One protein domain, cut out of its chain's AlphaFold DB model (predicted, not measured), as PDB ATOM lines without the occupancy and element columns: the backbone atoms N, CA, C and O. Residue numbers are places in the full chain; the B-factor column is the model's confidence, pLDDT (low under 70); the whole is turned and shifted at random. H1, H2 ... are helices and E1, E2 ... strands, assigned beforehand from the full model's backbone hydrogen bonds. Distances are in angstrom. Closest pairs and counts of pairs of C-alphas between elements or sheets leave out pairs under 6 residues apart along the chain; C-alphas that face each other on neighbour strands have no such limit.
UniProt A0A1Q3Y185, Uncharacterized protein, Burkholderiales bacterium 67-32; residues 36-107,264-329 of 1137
ATOM      1  N   PRO A  36      48.451  89.705 143.747       69.69
ATOM      2  CA  PRO A  36      48.096  88.724 144.774       69.69
ATOM      3  C   PRO A  36      46.722  89.019 145.397       69.69
ATOM      4  O   PRO A  36      46.360  90.177 145.597       69.69
ATOM      5  N   GLY A  37      45.963  87.991 145.792       67.69
ATOM      6  CA  GLY A  37      44.618  88.181 146.367       67.69
ATOM      7  C   GLY A  37      44.577  89.100 147.603       67.69
ATOM      8  O   GLY A  37      43.598  89.808 147.823       67.69
ATOM      9  N   THR A  38      45.672  89.163 148.364       72.12
ATOM     10  CA  THR A  38      45.870  90.095 149.487       72.12
ATOM     11  C   THR A  38      46.048  91.552 149.042       72.12
ATOM     12  O   THR A  38      45.545  92.458 149.701       72.12
ATOM     13  N   PHE A  39      46.695  91.797 147.900       78.38
ATOM     14  CA  PHE A  39      46.849  93.131 147.309       78.38
ATOM     15  C   PHE A  39      45.511  93.622 146.737       78.38
ATOM     16  O   PHE A  39      45.182  94.799 146.859       78.38
ATOM     17  N   LYS A  40      44.681  92.714 146.204       79.56
ATOM     18  CA  LYS A  40      43.309  93.040 145.783       79.56
ATOM     19  C   LYS A  40      42.441  93.498 146.965       79.56
ATOM     20  O   LYS A  40      41.710  94.474 146.822       79.56
ATOM     21  N   ALA A  41      42.583  92.873 148.137       74.75
ATOM     22  CA  ALA A  41      41.934  93.336 149.368       74.75
ATOM     23  C   ALA A  41      42.456  94.717 149.819       74.75
ATOM     24  O   ALA A  41      41.668  95.577 150.200       74.75
ATOM     25  N   TYR A  42      43.765  94.973 149.700       79.12
ATOM     26  CA  TYR A  42      44.356  96.285 149.998       79.12
ATOM     27  C   TYR A  42      43.845  97.399 149.066       79.12
ATOM     28  O   TYR A  42      43.441  98.457 149.543       79.12
ATOM     29  N   SER A  43      43.723  97.144 147.756       81.38
ATOM     30  CA  SER A  43      43.129  98.109 146.809       81.38
ATOM     31  C   SER A  43      41.635  98.392 147.036       81.38
ATOM     32  O   SER A  43      41.087  99.335 146.473       81.38
ATOM     33  N   GLN A  44      40.953  97.590 147.857       81.62
ATOM     34  CA  GLN A  44      39.566  97.838 148.256       81.62
ATOM     35  C   GLN A  44      39.459  98.629 149.573       81.62
ATOM     36  O   GLN A  44      38.370  99.090 149.899       81.62
ATOM     37  N   HIS A  45      40.563  98.817 150.304       79.25
ATOM     38  CA  HIS A  45      40.576  99.462 151.620       79.25
ATOM     39  C   HIS A  45      40.645 101.000 151.557       79.25
ATOM     40  O   HIS A  45      39.989 101.676 152.346       79.25
ATOM     41  N   SER A  46      41.417 101.572 150.628       80.00
ATOM     42  CA  SER A  46      41.510 103.029 150.424       80.00
ATOM     43  C   SER A  46      41.903 103.382 148.988       80.00
ATOM     44  O   SER A  46      42.393 102.533 148.242       80.00
ATOM     45  N   ASP A  47      41.711 104.643 148.589       75.94
ATOM     46  CA  ASP A  47      42.169 105.137 147.283       75.94
ATOM     47  C   ASP A  47      43.704 105.179 147.179       75.94
ATOM     48  O   ASP A  47      44.250 104.891 146.113       75.94
ATOM     49  N   ASP A  48      44.413 105.386 148.295       81.69
ATOM     50  CA  ASP A  48      45.867 105.179 148.368       81.69
ATOM     51  C   ASP A  48      46.235 103.702 148.139       81.69
ATOM     52  O   ASP A  48      47.178 103.384 147.417       81.69
ATOM     53  N   GLY A  49      45.445 102.766 148.675       81.06
ATOM     54  CA  GLY A  49      45.610 101.339 148.396       81.06
ATOM     55  C   GLY A  49      45.458 101.005 146.906       81.06
ATOM     56  O   GLY A  49      46.142 100.117 146.398       81.06
ATOM     57  N   LYS A  50      44.608 101.742 146.175       84.06
ATOM     58  CA  LYS A  50      44.481 101.625 144.712       84.06
ATOM     59  C   LYS A  50      45.702 102.198 143.998       84.06
ATOM     60  O   LYS A  50      46.203 101.550 143.082       84.06
ATOM     61  N   SER A  51      46.191 103.373 144.403       83.12
ATOM     62  CA  SER A  51      47.334 104.019 143.746       83.12
ATOM     63  C   SER A  51      48.625 103.206 143.911       83.12
ATOM     64  O   SER A  51      49.306 102.968 142.912       83.12
ATOM     65  N   TRP A  52      48.900 102.666 145.103       85.19
ATOM     66  CA  TRP A  52      50.044 101.776 145.344       85.19
ATOM     67  C   TRP A  52      49.960 100.460 144.554       85.19
ATOM     68  O   TRP A  52      50.956 100.035 143.968       85.19
ATOM     69  N   VAL A  53      48.789  99.816 144.479       85.88
ATOM     70  CA  VAL A  53      48.628  98.565 143.707       85.88
ATOM     71  C   VAL A  53      48.731  98.816 142.197       85.88
ATOM     72  O   VAL A  53      49.353  98.028 141.489       85.88
ATOM     73  N   HIS A  54      48.212  99.939 141.699       84.12
ATOM     74  CA  HIS A  54      48.377 100.364 140.305       84.12
ATOM     75  C   HIS A  54      49.845 100.699 139.965       84.12
ATOM     76  O   HIS A  54      50.336 100.303 138.906       84.12
ATOM     77  N   LEU A  55      50.579 101.349 140.878       85.75
ATOM     78  CA  LEU A  55      52.024 101.585 140.754       85.75
ATOM     79  C   LEU A  55      52.804 100.261 140.671       85.75
ATOM     80  O   LEU A  55      53.612 100.078 139.759       85.75
ATOM     81  N   TYR A  56      52.504  99.306 141.557       86.81
ATOM     82  CA  TYR A  56      53.071  97.955 141.528       86.81
ATOM     83  C   TYR A  56      52.814  97.249 140.184       86.81
ATOM     84  O   TYR A  56      53.743  96.716 139.574       86.81
ATOM     85  N   CYS A  57      51.584  97.292 139.663       83.00
ATOM     86  CA  CYS A  57      51.241  96.704 138.363       83.00
ATOM     87  C   CYS A  57      51.991  97.343 137.186       83.00
ATOM     88  O   CYS A  57      52.486  96.618 136.314       83.00
ATOM     89  N   LYS A  58      52.140  98.675 137.174       83.31
ATOM     90  CA  LYS A  58      52.947  99.383 136.172       83.31
ATOM     91  C   LYS A  58      54.415  98.970 136.223       83.31
ATOM     92  O   LYS A  58      54.950  98.556 135.196       83.31
ATOM     93  N   LEU A  59      55.044  98.997 137.401       85.94
ATOM     94  CA  LEU A  59      56.444  98.588 137.587       85.94
ATOM     95  C   LEU A  59      56.668  97.126 137.163       85.94
ATOM     96  O   LEU A  59      57.621  96.810 136.448       85.94
ATOM     97  N   LYS A  60      55.741  96.230 137.521       86.00
ATOM     98  CA  LYS A  60      55.788  94.808 137.153       86.00
ATOM     99  C   LYS A  60      55.677  94.616 135.637       86.00
ATOM    100  O   LYS A  60      56.483  93.882 135.062       86.00
ATOM    101  N   THR A  61      54.771  95.343 134.983       84.00
ATOM    102  CA  THR A  61      54.608  95.364 133.517       84.00
ATOM    103  C   THR A  61      55.845  95.933 132.814       84.00
ATOM    104  O   THR A  61      56.349  95.323 131.868       84.00
ATOM    105  N   ALA A  62      56.404  97.040 133.313       83.62
ATOM    106  CA  ALA A  62      57.641  97.631 132.806       83.62
ATOM    107  C   ALA A  62      58.825  96.651 132.904       83.62
ATOM    108  O   ALA A  62      59.568  96.488 131.936       83.62
ATOM    109  N   SER A  63      58.953  95.917 134.018       86.44
ATOM    110  CA  SER A  63      60.010  94.910 134.196       86.44
ATOM    111  C   SER A  63      59.953  93.785 133.148       86.44
ATOM    112  O   SER A  63      60.991  93.286 132.712       86.44
ATOM    113  N   LEU A  64      58.749  93.395 132.707       81.75
ATOM    114  CA  LEU A  64      58.546  92.375 131.672       81.75
ATOM    115  C   LEU A  64      58.835  92.928 130.267       81.75
ATOM    116  O   LEU A  64      59.462  92.241 129.459       81.75
ATOM    117  N   GLY A  65      58.454  94.181 129.994       82.69
ATOM    118  CA  GLY A  65      58.789  94.880 128.749       82.69
ATOM    119  C   GLY A  65      60.300  95.065 128.564       82.69
ATOM    120  O   GLY A  65      60.856  94.698 127.531       82.69
ATOM    121  N   LEU A  66      61.006  95.537 129.594       84.69
ATOM    122  CA  LEU A  66      62.462  95.723 129.550       84.69
ATOM    123  C   LEU A  66      63.219  94.396 129.338       84.69
ATOM    124  O   LEU A  66      64.199  94.356 128.592       84.69
ATOM    125  N   LYS A  67      62.729  93.281 129.904       84.19
ATOM    126  CA  LYS A  67      63.276  91.920 129.696       84.19
ATOM    127  C   LYS A  67      63.095  91.370 128.273       84.19
ATOM    128  O   LYS A  67      63.802  90.428 127.906       84.19
ATOM    129  N   SER A  68      62.174  91.912 127.470       80.75
ATOM    130  CA  SER A  68      62.019  91.539 126.056       80.75
ATOM    131  C   SER A  68      62.769  92.495 125.121       80.75
ATOM    132  O   SER A  68      63.465  92.026 124.218       80.75
ATOM    133  N   LEU A  69      62.730  93.807 125.385       81.88
ATOM    134  CA  LEU A  69      63.450  94.834 124.619       81.88
ATOM    135  C   LEU A  69      64.977  94.645 124.674       81.88
ATOM    136  O   LEU A  69      65.636  94.613 123.635       81.88
ATOM    137  N   SER A  70      65.535  94.394 125.863       86.06
ATOM    138  CA  SER A  70      66.978  94.148 126.067       86.06
ATOM    139  C   SER A  70      67.533  92.901 125.350       86.06
ATOM    140  O   SER A  70      68.747  92.705 125.301       86.06
ATOM    141  N   LYS A  71      66.681  92.057 124.748       83.44
ATOM    142  CA  LYS A  71      67.116  90.951 123.873       83.44
ATOM    143  C   LYS A  71      67.351  91.370 122.417       83.44
ATOM    144  O   LYS A  71      67.982  90.610 121.691       83.44
ATOM    145  N   ARG A  72      66.835  92.528 121.984       82.06
ATOM    146  CA  ARG A  72      66.890  93.021 120.590       82.06
ATOM    147  C   ARG A  72      67.633  94.353 120.433       82.06
ATOM    148  O   ARG A  72      68.232  94.568 119.387       82.06
ATOM    149  N   ALA A  73      67.656  95.165 121.490       82.12
ATOM    150  CA  ALA A  73      68.407  96.413 121.662       82.12
ATOM    151  C   ALA A  73      69.693  96.551 120.816       82.12
ATOM    152  O   ALA A  73      69.708  97.293 119.836       82.12
ATOM    153  N   ASP A  74      70.749  95.801 121.152       84.00
ATOM    154  CA  ASP A  74      72.069  95.948 120.514       84.00
ATOM    155  C   ASP A  74      72.038  95.663 119.007       84.00
ATOM    156  O   ASP A  74      72.745  96.310 118.243       84.00
ATOM    157  N   TYR A  75      71.196  94.723 118.563       84.25
ATOM    158  CA  TYR A  75      71.030  94.404 117.142       84.25
ATOM    159  C   TYR A  75      70.342  95.549 116.386       84.25
ATOM    160  O   TYR A  75      70.699  95.844 115.249       84.25
ATOM    161  N   GLN A  76      69.379  96.225 117.020       84.44
ATOM    162  CA  GLN A  76      68.679  97.366 116.425       84.44
ATOM    163  C   GLN A  76      69.576  98.612 116.355       84.44
ATOM    164  O   GLN A  76      69.542  99.315 115.349       84.44
ATOM    165  N   LEU A  77      70.421  98.853 117.365       85.50
ATOM    166  CA  LEU A  77      71.435  99.913 117.303       85.50
ATOM    167  C   LEU A  77      72.549  99.601 116.296       85.50
ATOM    168  O   LEU A  77      72.927 100.483 115.533       85.50
ATOM    169  N   ALA A  78      73.036  98.357 116.236       86.31
ATOM    170  CA  ALA A  78      74.043  97.950 115.254       86.31
ATOM    171  C   ALA A  78      73.536  98.089 113.808       86.31
ATOM    172  O   ALA A  78      74.291  98.520 112.940       86.31
ATOM    173  N   ALA A  79      72.256  97.788 113.555       89.38
ATOM    174  CA  ALA A  79      71.626  98.035 112.260       89.38
ATOM    175  C   ALA A  79      71.591  99.536 111.916       89.38
ATOM    176  O   ALA A  79      72.084  99.919 110.862       89.38
ATOM    177  N   LEU A  80      71.113 100.394 112.829       88.50
ATOM    178  CA  LEU A  80      71.083 101.850 112.608       88.50
ATOM    179  C   LEU A  80      72.480 102.455 112.398       88.50
ATOM    180  O   LEU A  80      72.635 103.360 111.583       88.50
ATOM    181  N   TYR A  81      73.499 101.948 113.099       89.62
ATOM    182  CA  TYR A  81      74.888 102.371 112.905       89.62
ATOM    183  C   TYR A  81      75.434 101.921 111.539       89.62
ATOM    184  O   TYR A  81      76.085 102.703 110.851       89.62
ATOM    185  N   SER A  82      75.124 100.692 111.112       91.56
ATOM    186  CA  SER A  82      75.486 100.187 109.780       91.56
ATOM    187  C   SER A  82      74.805 100.979 108.658       91.56
ATOM    188  O   SER A  82      75.456 101.305 107.668       91.56
ATOM    189  N   ASP A  83      73.522 101.318 108.812       90.44
ATOM    190  CA  ASP A  83      72.780 102.136 107.847       90.44
ATOM    191  C   ASP A  83      73.354 103.563 107.782       90.44
ATOM    192  O   ASP A  83      73.512 104.118 106.691       90.44
ATOM    193  N   TRP A  84      73.720 104.144 108.934       93.81
ATOM    194  CA  TRP A  84      74.358 105.463 109.035       93.81
ATOM    195  C   TRP A  84      75.719 105.496 108.332       93.81
ATOM    196  O   TRP A  84      75.944 106.367 107.490       93.81
ATOM    197  N   GLN A  85      76.582 104.511 108.602       92.06
ATOM    198  CA  GLN A  85      77.876 104.371 107.931       92.06
ATOM    199  C   GLN A  85      77.696 104.158 106.418       92.06
ATOM    200  O   GLN A  85      78.426 104.743 105.623       92.06
ATOM    201  N   GLN A  86      76.678 103.407 105.983       92.69
ATOM    202  CA  GLN A  86      76.384 103.259 104.556       92.69
ATOM    203  C   GLN A  86      75.938 104.586 103.904       92.69
ATOM    204  O   GLN A  86      76.256 104.830 102.735       92.69
ATOM    205  N   GLN A  87      75.225 105.468 104.621       92.06
ATOM    206  CA  GLN A  87      74.940 106.816 104.107       92.06
ATOM    207  C   GLN A  87      76.215 107.673 104.032       92.06
ATOM    208  O   GLN A  87      76.405 108.367 103.037       92.06
ATOM    209  N   GLU A  88      77.117 107.576 105.013       92.12
ATOM    210  CA  GLU A  88      78.420 108.261 104.986       92.12
ATOM    211  C   GLU A  88      79.285 107.811 103.794       92.12
ATOM    212  O   GLU A  88      79.752 108.639 103.012       92.12
ATOM    213  N   GLU A  89      79.434 106.499 103.591       93.38
ATOM    214  CA  GLU A  89      80.198 105.924 102.477       93.38
ATOM    215  C   GLU A  89      79.603 106.302 101.110       93.38
ATOM    216  O   GLU A  89      80.342 106.607 100.169       93.38
ATOM    217  N   THR A  90      78.270 106.338 100.983       91.94
ATOM    218  CA  THR A  90      77.617 106.752  99.729       91.94
ATOM    219  C   THR A  90      77.681 108.260  99.490       91.94
ATOM    220  O   THR A  90      77.854 108.662  98.339       91.94
ATOM    221  N   ALA A  91      77.627 109.093 100.533       91.56
ATOM    222  CA  ALA A  91      77.864 110.532 100.425       91.56
ATOM    223  C   ALA A  91      79.317 110.829 100.008       91.56
ATOM    224  O   ALA A  91      79.537 111.579  99.058       91.56
ATOM    225  N   ALA A  92      80.301 110.175 100.635       91.31
ATOM    226  CA  ALA A  92      81.711 110.296 100.269       91.31
ATOM    227  C   ALA A  92      81.981 109.827  98.826       91.31
ATOM    228  O   ALA A  92      82.696 110.496  98.080       91.31
ATOM    229  N   TRP A  93      81.361 108.721  98.393       94.56
ATOM    230  CA  TRP A  93      81.448 108.255  97.005       94.56
ATOM    231  C   TRP A  93      80.828 109.254  96.014       94.56
ATOM    232  O   TRP A  93      81.449 109.562  94.999       94.56
ATOM    233  N   LEU A  94      79.645 109.806  96.309       92.50
ATOM    234  CA  LEU A  94      78.999 110.824  95.469       92.50
ATOM    235  C   LEU A  94      79.831 112.111  95.383       92.50
ATOM    236  O   LEU A  94      79.989 112.662  94.295       92.50
ATOM    237  N   GLN A  95      80.419 112.557  96.494       91.25
ATOM    238  CA  GLN A  95      81.310 113.717  96.514       91.25
ATOM    239  C   GLN A  95      82.595 113.460  95.708       91.25
ATOM    240  O   GLN A  95      83.043 114.340  94.974       91.25
ATOM    241  N   ALA A  96      83.136 112.238  95.744       90.81
ATOM    242  CA  ALA A  96      84.258 111.831  94.898       90.81
ATOM    243  C   ALA A  96      83.897 111.721  93.401       90.81
ATOM    244  O   ALA A  96      84.769 111.926  92.563       90.81
ATOM    245  N   GLN A  97      82.638 111.426  93.040       91.38
ATOM    246  CA  GLN A  97      82.165 111.531  91.649       91.38
ATOM    247  C   GLN A  97      82.021 112.994  91.204       91.38
ATOM    248  O   GLN A  97      82.362 113.325  90.072       91.38
ATOM    249  N   LEU A  98      81.546 113.882  92.084       89.81
ATOM    250  CA  LEU A  98      81.415 115.314  91.789       89.81
ATOM    251  C   LEU A  98      82.782 115.998  91.611       89.81
ATOM    252  O   LEU A  98      82.941 116.802  90.699       89.81
ATOM    253  N   ALA A  99      83.796 115.594  92.381       87.50
ATOM    254  CA  ALA A  99      85.184 116.054  92.237       87.50
ATOM    255  C   ALA A  99      85.881 115.630  90.918       87.50
ATOM    256  O   ALA A  99      87.065 115.899  90.731       87.50
ATOM    257  N   VAL A 100      85.183 114.953  89.996       89.69
ATOM    258  CA  VAL A 100      85.680 114.674  88.634       89.69
ATOM    259  C   VAL A 100      85.375 115.833  87.670       89.69
ATOM    260  O   VAL A 100      86.024 115.938  86.632       89.69
ATOM    261  N   PHE A 101      84.413 116.709  87.989       87.69
ATOM    262  CA  PHE A 101      83.924 117.757  87.086       87.69
ATOM    263  C   PHE A 101      84.702 119.074  87.265       87.69
ATOM    264  O   PHE A 101      84.479 119.783  88.251       87.69
ATOM    265  N   PRO A 102      85.564 119.484  86.307       84.06
ATOM    266  CA  PRO A 102      86.463 120.622  86.516       84.06
ATOM    267  C   PRO A 102      85.745 121.966  86.678       84.06
ATOM    268  O   PRO A 102      86.318 122.898  87.236       84.06
ATOM    269  N   CYS A 103      84.502 122.089  86.201       83.06
ATOM    270  CA  CYS A 103      83.680 123.291  86.356       83.06
ATOM    271  C   CYS A 103      83.300 123.580  87.822       83.06
ATOM    272  O   CYS A 103      83.115 124.744  88.171       83.06
ATOM    273  N   LEU A 104      83.254 122.563  88.695       85.00
ATOM    274  CA  LEU A 104      83.016 122.745  90.132       85.00
ATOM    275  C   LEU A 104      84.277 123.256  90.851       85.00
ATOM    276  O   LEU A 104      84.202 124.231  91.598       85.00
ATOM    277  N   ASP A 105      85.442 122.669  90.557       80.75
ATOM    278  CA  ASP A 105      86.735 123.078  91.135       80.75
ATOM    279  C   ASP A 105      87.185 124.472  90.665       80.75
ATOM    280  O   ASP A 105      87.715 125.268  91.443       80.75
ATOM    281  N   THR A 106      86.999 124.783  89.376       79.12
ATOM    282  CA  THR A 106      87.455 126.055  88.782       79.12
ATOM    283  C   THR A 106      86.541 127.235  89.100       79.12
ATOM    284  O   THR A 106      87.023 128.367  89.187       79.12
ATOM    285  N   PHE A 107      85.248 126.992  89.331       81.44
ATOM    286  CA  PHE A 107      84.275 128.027  89.660       81.44
ATOM    287  C   PHE A 107      83.470 127.643  90.911       81.44
ATOM    288  O   PHE A 107      82.371 127.108  90.789       81.44
ATOM    289  N   LEU A 264      73.415 113.353  96.610       92.06
ATOM    290  CA  LEU A 264      74.305 113.730  97.711       92.06
ATOM    291  C   LEU A 264      73.512 114.405  98.836       92.06
ATOM    292  O   LEU A 264      73.678 114.027  99.993       92.06
ATOM    293  N   GLY A 265      72.602 115.323  98.492       87.94
ATOM    294  CA  GLY A 265      71.674 115.933  99.445       87.94
ATOM    295  C   GLY A 265      70.804 114.896 100.163       87.94
ATOM    296  O   GLY A 265      70.736 114.904 101.388       87.94
ATOM    297  N   GLU A 266      70.218 113.941  99.429       90.75
ATOM    298  CA  GLU A 266      69.464 112.830 100.030       90.75
ATOM    299  C   GLU A 266      70.307 111.976 100.993       90.75
ATOM    300  O   GLU A 266      69.832 111.607 102.068       90.75
ATOM    301  N   ALA A 267      71.539 111.621 100.609       90.00
ATOM    302  CA  ALA A 267      72.426 110.802 101.437       90.00
ATOM    303  C   ALA A 267      72.830 111.546 102.720       90.00
ATOM    304  O   ALA A 267      72.741 110.982 103.810       90.00
ATOM    305  N   GLN A 268      73.187 112.828 102.606       89.88
ATOM    306  CA  GLN A 268      73.514 113.690 103.744       89.88
ATOM    307  C   GLN A 268      72.307 113.919 104.666       89.88
ATOM    308  O   GLN A 268      72.462 113.876 105.887       89.88
ATOM    309  N   GLU A 269      71.095 114.099 104.126       90.19
ATOM    310  CA  GLU A 269      69.891 114.231 104.954       90.19
ATOM    311  C   GLU A 269      69.597 112.929 105.715       90.19
ATOM    312  O   GLU A 269      69.375 112.963 106.926       90.19
ATOM    313  N   ARG A 270      69.674 111.765 105.052       87.50
ATOM    314  CA  ARG A 270      69.511 110.457 105.713       87.50
ATOM    315  C   ARG A 270      70.598 110.209 106.764       87.50
ATOM    316  O   ARG A 270      70.274 109.751 107.858       87.50
ATOM    317  N   GLN A 271      71.858 110.557 106.485       89.69
ATOM    318  CA  GLN A 271      72.960 110.476 107.452       89.69
ATOM    319  C   GLN A 271      72.699 111.377 108.673       89.69
ATOM    320  O   GLN A 271      72.904 110.944 109.808       89.69
ATOM    321  N   TYR A 272      72.193 112.597 108.472       87.38
ATOM    322  CA  TYR A 272      71.830 113.511 109.559       87.38
ATOM    323  C   TYR A 272      70.655 112.980 110.396       87.38
ATOM    324  O   TYR A 272      70.732 112.957 111.626       87.38
ATOM    325  N   GLN A 273      69.589 112.494 109.750       87.00
ATOM    326  CA  GLN A 273      68.429 111.899 110.424       87.00
ATOM    327  C   GLN A 273      68.827 110.668 111.260       87.00
ATOM    328  O   GLN A 273      68.451 110.568 112.430       87.00
ATOM    329  N   LEU A 274      69.626 109.754 110.695       87.44
ATOM    330  CA  LEU A 274      70.127 108.572 111.403       87.44
ATOM    331  C   LEU A 274      71.081 108.959 112.544       87.44
ATOM    332  O   LEU A 274      70.919 108.464 113.660       87.44
ATOM    333  N   GLY A 275      71.998 109.901 112.308       88.56
ATOM    334  CA  GLY A 275      72.925 110.416 113.321       88.56
ATOM    335  C   GLY A 275      72.197 111.032 114.517       88.56
ATOM    336  O   GLY A 275      72.545 110.750 115.660       88.56
ATOM    337  N   TRP A 276      71.111 111.774 114.276       84.44
ATOM    338  CA  TRP A 276      70.225 112.260 115.335       84.44
ATOM    339  C   TRP A 276      69.571 111.113 116.123       84.44
ATOM    340  O   TRP A 276      69.533 111.162 117.353       84.44
ATOM    341  N   THR A 277      69.093 110.047 115.464       83.31
ATOM    342  CA  THR A 277      68.517 108.892 116.188       83.31
ATOM    343  C   THR A 277      69.544 108.109 117.009       83.31
ATOM    344  O   THR A 277      69.191 107.602 118.075       83.31
ATOM    345  N   LEU A 278      70.802 108.052 116.561       84.38
ATOM    346  CA  LEU A 278      71.916 107.463 117.311       84.38
ATOM    347  C   LEU A 278      72.323 108.353 118.495       84.38
ATOM    348  O   LEU A 278      72.499 107.844 119.595       84.38
ATOM    349  N   GLN A 279      72.365 109.678 118.322       83.88
ATOM    350  CA  GLN A 279      72.633 110.625 119.411       83.88
ATOM    351  C   GLN A 279      71.556 110.567 120.508       83.88
ATOM    352  O   GLN A 279      71.872 110.611 121.695       83.88
ATOM    353  N   GLN A 280      70.278 110.423 120.136       77.44
ATOM    354  CA  GLN A 280      69.195 110.216 121.106       77.44
ATOM    355  C   GLN A 280      69.381 108.921 121.920       77.44
ATOM    356  O   GLN A 280      69.003 108.891 123.087       77.44
ATOM    357  N   ALA A 281      70.003 107.888 121.341       79.12
ATOM    358  CA  ALA A 281      70.270 106.620 122.020       79.12
ATOM    359  C   ALA A 281      71.382 106.689 123.084       79.12
ATOM    360  O   ALA A 281      71.529 105.753 123.871       79.12
ATOM    361  N   GLU A 282      72.156 107.775 123.147       78.56
ATOM    362  CA  GLU A 282      73.150 107.986 124.207       78.56
ATOM    363  C   GLU A 282      72.502 108.422 125.536       78.56
ATOM    364  O   GLU A 282      73.038 108.133 126.610       78.56
ATOM    365  N   GLU A 283      71.335 109.082 125.503       80.38
ATOM    366  CA  GLU A 283      70.666 109.554 126.720       80.38
ATOM    367  C   GLU A 283      70.011 108.391 127.492       80.38
ATOM    368  O   GLU A 283      69.117 107.733 126.965       80.38
ATOM    369  N   PRO A 284      70.389 108.120 128.759       76.88
ATOM    370  CA  PRO A 284      69.875 106.960 129.481       76.88
ATOM    371  C   PRO A 284      68.360 107.072 129.758       76.88
ATOM    372  O   PRO A 284      67.883 108.135 130.183       76.88
ATOM    373  N   PRO A 285      67.597 105.976 129.576       84.25
ATOM    374  CA  PRO A 285      66.151 105.959 129.754       84.25
ATOM    375  C   PRO A 285      65.803 106.020 131.247       84.25
ATOM    376  O   PRO A 285      66.550 105.531 132.095       84.25
ATOM    377  N   ARG A 286      64.674 106.649 131.592       83.38
ATOM    378  CA  ARG A 286      64.378 107.061 132.977       83.38
ATOM    379  C   ARG A 286      63.089 106.446 133.505       83.38
ATOM    380  O   ARG A 286      62.097 106.369 132.787       83.38
ATOM    381  N   LEU A 287      63.094 106.071 134.782       84.00
ATOM    382  CA  LEU A 287      61.898 105.704 135.539       84.00
ATOM    383  C   LEU A 287      61.367 106.926 136.302       84.00
ATOM    384  O   LEU A 287      62.129 107.605 136.986       84.00
ATOM    385  N   CYS A 288      60.059 107.165 136.237       82.50
ATOM    386  CA  CYS A 288      59.348 108.070 137.135       82.50
ATOM    387  C   CYS A 288      58.821 107.270 138.344       82.50
ATOM    388  O   CYS A 288      57.828 106.554 138.193       82.50
ATOM    389  N   PRO A 289      59.448 107.355 139.537       71.88
ATOM    390  CA  PRO A 289      59.105 106.484 140.668       71.88
ATOM    391  C   PRO A 289      57.688 106.728 141.209       71.88
ATOM    392  O   PRO A 289      57.033 105.792 141.646       71.88
ATOM    393  N   GLU A 290      57.181 107.962 141.117       72.69
ATOM    394  CA  GLU A 290      55.831 108.329 141.573       72.69
ATOM    395  C   GLU A 290      54.709 107.757 140.686       72.69
ATOM    396  O   GLU A 290      53.607 107.506 141.168       72.69
ATOM    397  N   THR A 291      54.964 107.555 139.386       74.38
ATOM    398  CA  THR A 291      53.937 107.135 138.412       74.38
ATOM    399  C   THR A 291      54.128 105.717 137.882       74.38
ATOM    400  O   THR A 291      53.203 105.192 137.255       74.38
ATOM    401  N   GLY A 292      55.297 105.106 138.109       72.19
ATOM    402  CA  GLY A 292      55.688 103.790 137.590       72.19
ATOM    403  C   GLY A 292      56.014 103.779 136.096       72.19
ATOM    404  O   GLY A 292      56.094 102.708 135.496       72.19
ATOM    405  N   GLU A 293      56.139 104.951 135.473       80.12
ATOM    406  CA  GLU A 293      56.257 105.090 134.022       80.12
ATOM    407  C   GLU A 293      57.716 105.183 133.577       80.12
ATOM    408  O   GLU A 293      58.532 105.880 134.179       80.12
ATOM    409  N   VAL A 294      58.031 104.473 132.495       80.81
ATOM    410  CA  VAL A 294      59.353 104.480 131.869       80.81
ATOM    411  C   VAL A 294      59.337 105.395 130.649       80.81
ATOM    412  O   VAL A 294      58.524 105.223 129.738       80.81
ATOM    413  N   ILE A 295      60.272 106.342 130.626       79.62
ATOM    414  CA  ILE A 295      60.488 107.296 129.541       79.62
ATOM    415  C   ILE A 295      61.713 106.856 128.731       79.62
ATOM    416  O   ILE A 295      62.816 106.737 129.268       79.62
ATOM    417  N   PHE A 296      61.505 106.649 127.430       77.88
ATOM    418  CA  PHE A 296      62.545 106.327 126.452       77.88
ATOM    419  C   PHE A 296      62.778 107.515 125.513       77.88
ATOM    420  O   PHE A 296      61.821 108.095 124.996       77.88
ATOM    421  N   PHE A 297      64.046 107.823 125.245       71.44
ATOM    422  CA  PHE A 297      64.475 108.808 124.248       71.44
ATOM    423  C   PHE A 297      65.176 108.053 123.109       71.44
ATOM    424  O   PHE A 297      66.268 107.545 123.297       71.44
ATOM    425  N   GLY A 298      64.518 107.853 121.964       71.56
ATOM    426  CA  GLY A 298      65.068 107.021 120.879       71.56
ATOM    427  C   GLY A 298      65.177 105.517 121.202       71.56
ATOM    428  O   GLY A 298      64.430 104.987 122.028       71.56
ATOM    429  N   GLN A 299      66.084 104.823 120.504       80.19
ATOM    430  CA  GLN A 299      66.468 103.424 120.771       80.19
ATOM    431  C   GLN A 299      67.474 103.354 121.930       80.19
ATOM    432  O   GLN A 299      68.096 104.355 122.241       80.19
ATOM    433  N   HIS A 300      67.655 102.190 122.564       83.31
ATOM    434  CA  HIS A 300      68.520 102.046 123.751       83.31
ATOM    435  C   HIS A 300      69.385 100.797 123.678       83.31
ATOM    436  O   HIS A 300      68.944  99.770 123.162       83.31
ATOM    437  N   SER A 301      70.593 100.865 124.237       86.81
ATOM    438  CA  SER A 301      71.497  99.718 124.364       86.81
ATOM    439  C   SER A 301      71.057  98.755 125.469       86.81
ATOM    440  O   SER A 301      70.334  99.102 126.408       86.81
ATOM    441  N   LYS A 302      71.519  97.506 125.394       87.44
ATOM    442  CA  LYS A 302      71.213  96.473 126.393       87.44
ATOM    443  C   LYS A 302      71.812  96.745 127.768       87.44
ATOM    444  O   LYS A 302      71.280  96.207 128.733       87.44
ATOM    445  N   SER A 303      72.879  97.538 127.882       85.19
ATOM    446  CA  SER A 303      73.380  98.038 129.172       85.19
ATOM    447  C   SER A 303      72.380  99.020 129.776       85.19
ATOM    448  O   SER A 303      71.770  98.681 130.783       85.19
ATOM    449  N   GLN A 304      72.074 100.130 129.092       86.19
ATOM    450  CA  GLN A 304      71.080 101.118 129.550       86.19
ATOM    451  C   GLN A 304      69.739 100.468 129.952       86.19
ATOM    452  O   GLN A 304      69.162 100.799 130.988       86.19
ATOM    453  N   LEU A 305      69.251  99.495 129.169       87.25
ATOM    454  CA  LEU A 305      68.013  98.764 129.469       87.25
ATOM    455  C   LEU A 305      68.135  97.745 130.615       87.25
ATOM    456  O   LEU A 305      67.126  97.447 131.254       87.25
ATOM    457  N   LYS A 306      69.326  97.192 130.883       87.56
ATOM    458  CA  LYS A 306      69.595  96.353 132.067       87.56
ATOM    459  C   LYS A 306      69.676  97.195 133.334       87.56
ATOM    460  O   LYS A 306      69.111  96.793 134.345       87.56
ATOM    461  N   ASP A 307      70.344  98.340 133.265       87.69
ATOM    462  CA  ASP A 307      70.550  99.231 134.406       87.69
ATOM    463  C   ASP A 307      69.199  99.808 134.855       87.69
ATOM    464  O   ASP A 307      68.813  99.689 136.018       87.69
ATOM    465  N   LEU A 308      68.387 100.273 133.896       88.12
ATOM    466  CA  LEU A 308      66.994 100.645 134.134       88.12
ATOM    467  C   LEU A 308      66.146  99.469 134.654       88.12
ATOM    468  O   LEU A 308      65.310  99.660 135.536       88.12
ATOM    469  N   LEU A 309      66.340  98.246 134.142       88.69
ATOM    470  CA  LEU A 309      65.636  97.062 134.649       88.69
ATOM    471  C   LEU A 309      66.008  96.749 136.107       88.69
ATOM    472  O   LEU A 309      65.141  96.290 136.852       88.69
ATOM    473  N   ALA A 310      67.249  97.005 136.530       88.25
ATOM    474  CA  ALA A 310      67.646  96.905 137.930       88.25
ATOM    475  C   ALA A 310      66.892  97.946 138.774       88.25
ATOM    476  O   ALA A 310      66.209  97.558 139.720       88.25
ATOM    477  N   THR A 311      66.876  99.224 138.369       88.19
ATOM    478  CA  THR A 311      66.119 100.286 139.067       88.19
ATOM    479  C   THR A 311      64.618  99.977 139.167       88.19
ATOM    480  O   THR A 311      64.025 100.114 140.234       88.19
ATOM    481  N   VAL A 312      63.998  99.494 138.082       88.75
ATOM    482  CA  VAL A 312      62.587  99.063 138.074       88.75
ATOM    483  C   VAL A 312      62.361  97.861 138.997       88.75
ATOM    484  O   VAL A 312      61.311  97.774 139.627       88.75
ATOM    485  N   SER A 313      63.326  96.942 139.105       87.31
ATOM    486  CA  SER A 313      63.228  95.783 140.003       87.31
ATOM    487  C   SER A 313      63.377  96.184 141.475       87.31
ATOM    488  O   SER A 313      62.662  95.643 142.316       87.31
ATOM    489  N   GLU A 314      64.235  97.157 141.791       89.56
ATOM    490  CA  GLU A 314      64.341  97.728 143.138       89.56
ATOM    491  C   GLU A 314      63.055  98.443 143.563       89.56
ATOM    492  O   GLU A 314      62.537  98.163 144.642       89.56
ATOM    493  N   GLU A 315      62.498  99.325 142.727       88.12
ATOM    494  CA  GLU A 315      61.242 100.018 143.055       88.12
ATOM    495  C   GLU A 315      60.042  99.060 143.113       88.12
ATOM    496  O   GLU A 315      59.153  99.218 143.956       88.12
ATOM    497  N   LEU A 316      60.031  98.005 142.291       88.69
ATOM    498  CA  LEU A 316      59.034  96.937 142.394       88.69
ATOM    499  C   LEU A 316      59.124  96.206 143.745       88.69
ATOM    500  O   LEU A 316      58.095  95.954 144.366       88.69
ATOM    501  N   GLN A 317      60.333  95.913 144.232       89.38
ATOM    502  CA  GLN A 317      60.526  95.292 145.545       89.38
ATOM    503  C   GLN A 317      60.132  96.248 146.685       89.38
ATOM    504  O   GLN A 317      59.377  95.861 147.574       89.38
ATOM    505  N   ARG A 318      60.555  97.521 146.627       88.25
ATOM    506  CA  ARG A 318      60.207  98.558 147.620       88.25
ATOM    507  C   ARG A 318      58.691  98.751 147.738       88.25
ATOM    508  O   ARG A 318      58.173  98.841 148.855       88.25
ATOM    509  N   THR A 319      57.980  98.778 146.607       87.44
ATOM    510  CA  THR A 319      56.510  98.874 146.573       87.44
ATOM    511  C   THR A 319      55.831  97.592 147.054       87.44
ATOM    512  O   THR A 319      54.879  97.685 147.830       87.44
ATOM    513  N   GLU A 320      56.332  96.403 146.697       89.69
ATOM    514  CA  GLU A 320      55.783  95.145 147.218       89.69
ATOM    515  C   GLU A 320      55.947  95.047 148.743       89.69
ATOM    516  O   GLU A 320      54.974  94.789 149.452       89.69
ATOM    517  N   ASP A 321      57.138  95.344 149.266       89.19
ATOM    518  CA  ASP A 321      57.434  95.325 150.700       89.19
ATOM    519  C   ASP A 321      56.627  96.371 151.477       89.19
ATOM    520  O   ASP A 321      56.281  96.151 152.640       89.19
ATOM    521  N   PHE A 322      56.327  97.528 150.878       89.06
ATOM    522  CA  PHE A 322      55.425  98.522 151.464       89.06
ATOM    523  C   PHE A 322      53.993  97.982 151.571       89.06
ATOM    524  O   PHE A 322      53.444  97.919 152.673       89.06
ATOM    525  N   ILE A 323      53.422  97.500 150.463       86.56
ATOM    526  CA  ILE A 323      52.052  96.969 150.427       86.56
ATOM    527  C   ILE A 323      51.913  95.749 151.356       86.56
ATOM    528  O   ILE A 323      50.943  95.647 152.109       86.56
ATOM    529  N   GLN A 324      52.905  94.853 151.395       85.94
ATOM    530  CA  GLN A 324      52.922  93.718 152.324       85.94
ATOM    531  C   GLN A 324      52.988  94.139 153.804       85.94
ATOM    532  O   GLN A 324      52.433  93.435 154.653       85.94
ATOM    533  N   ARG A 325      53.662  95.249 154.142       87.56
ATOM    534  CA  ARG A 325      53.680  95.799 155.512       87.56
ATOM    535  C   ARG A 325      52.332  96.408 155.882       87.56
ATOM    536  O   ARG A 325      51.816  96.087 156.950       87.56
ATOM    537  N   GLU A 326      51.726  97.187 154.991       84.62
ATOM    538  CA  GLU A 326      50.399  97.766 155.217       84.62
ATOM    539  C   GLU A 326      49.301  96.697 155.343       84.62
ATOM    540  O   GLU A 326      48.509  96.739 156.279       84.62
ATOM    541  N   ILE A 327      49.312  95.648 154.513       83.69
ATOM    542  CA  ILE A 327      48.395  94.497 154.640       83.69
ATOM    543  C   ILE A 327      48.482  93.833 156.027       83.69
ATOM    544  O   ILE A 327      47.458  93.419 156.580       83.69
ATOM    545  N   LYS A 328      49.691  93.737 156.602       86.50
ATOM    546  CA  LYS A 328      49.919  93.203 157.958       86.50
ATOM    547  C   LYS A 328      49.442  94.183 159.035       86.50
ATOM    548  O   LYS A 328      48.781  93.759 159.980       86.50
ATOM    549  N   HIS A 329      49.734  95.476 158.880       81.31
ATOM    550  CA  HIS A 329      49.337  96.546 159.801       81.31
ATOM    551  C   HIS A 329      47.808  96.696 159.898       81.31
ATOM    552  O   HIS A 329      47.247  96.641 160.992       81.31
TER     553      HIS A 329
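AT A GLANCE: This is residues 36 to 107 and 264 to 329 of the 1137 residues of an uncharacterized protein of Burkholderiales bacterium 67-32 (UniProt A0A1Q3Y185). This is a long, slender rod made of two antiparallel pairs of helices set end to end: H2 beside H6 in one half, and H3 beside H5 in the other. A small hairpin of strands, E1 and E2, packs on the H2 and H6 pair, short H1 packs at that pair's far end, and residues 99 to 107, with tiny H4, stick out at the opposite end of the rod. The printed part has 138 residues, with named elements in the order H1 H2 H3 H4 H5 E1 E2 H6; the one sheet, E1 - E2, is antiparallel, and the class is mostly helix. The whole is extended, with a radius of gyration of the C-alphas of 24.2 A and spans of 86 by 25 by 17 A.

HOW THE PARTS SIT: Begin with H1, residues 37 to 42, which touches H2, residues 47 to 69, through residues 49 to 53 of H2 alone; the closest C-alphas, of Tyr 42 and Gly 49, are 5.4 A apart. H2 touches H6, residues 302 to 329, at a shallow tilt of 27 degrees, opposite ways; look at the closest C-alphas, of Leu 59 and Leu 316, 5.7 A apart. H1 also touches residues 323 to 327 of H6, only just about perpendicular at 73 degrees, with C-alphas 42 and 327 closest at 6.4 A. After H2 comes H3, residues 73 to 98; the two meet only through their link. H3 touches H5, residues 264 to 280, at a shallow tilt of 27 degrees, opposite ways, and the C-alphas of Gln 87 and Gln 271 are closest at 5.3 A. H4, residues 102 to 106, is close to H3 but not clearly touching, with C-alphas 98 and 104 closest at 7.8 A. E1, residues 286 to 288, and E2, residues 293 to 295, form a hairpin; find N 288 and O 293 at 2.9 A and N 295 and O 286 at 2.8 A, within hydrogen-bond range. The closest C-alphas of E2 and H2, Glu 293 and Lys 58, are 6.9 A apart, and those of E1 and H6, Arg 286 and Leu 308, 7.0 A. H5 and H6 are apart. In H1 to H6 every O i to N i+4 pair is within hydrogen-bond range.

IN THESE COORDINATES: Find C-alpha 37 at (44.618, 88.181, 146.367), where H1 begins. H2 then runs 32.8 A from C-alpha 47 to 69, and H3 37.7 A from C-alpha 73 to C-alpha 98 at (81.415, 115.314, 91.789). H4 follows. H5 measures 24.2 A, E1 6.6 A and E2 6.5 A. H6 runs 39.9 A to C-alpha 329 at (49.337, 96.546, 159.801).

THE WHOLE: The C-alphas of Thr 106 and His 329 are the two farthest apart, at 85.8 A. Residues 108 to 263 are not printed, and C-alphas 107 and 264 are 19.2 A apart across the cut. Of the links that are printed whole, E2 to H6 is short and the others are tight. The mean pLDDT of the printed part is 84.7; residues 36 to 37 are under 70.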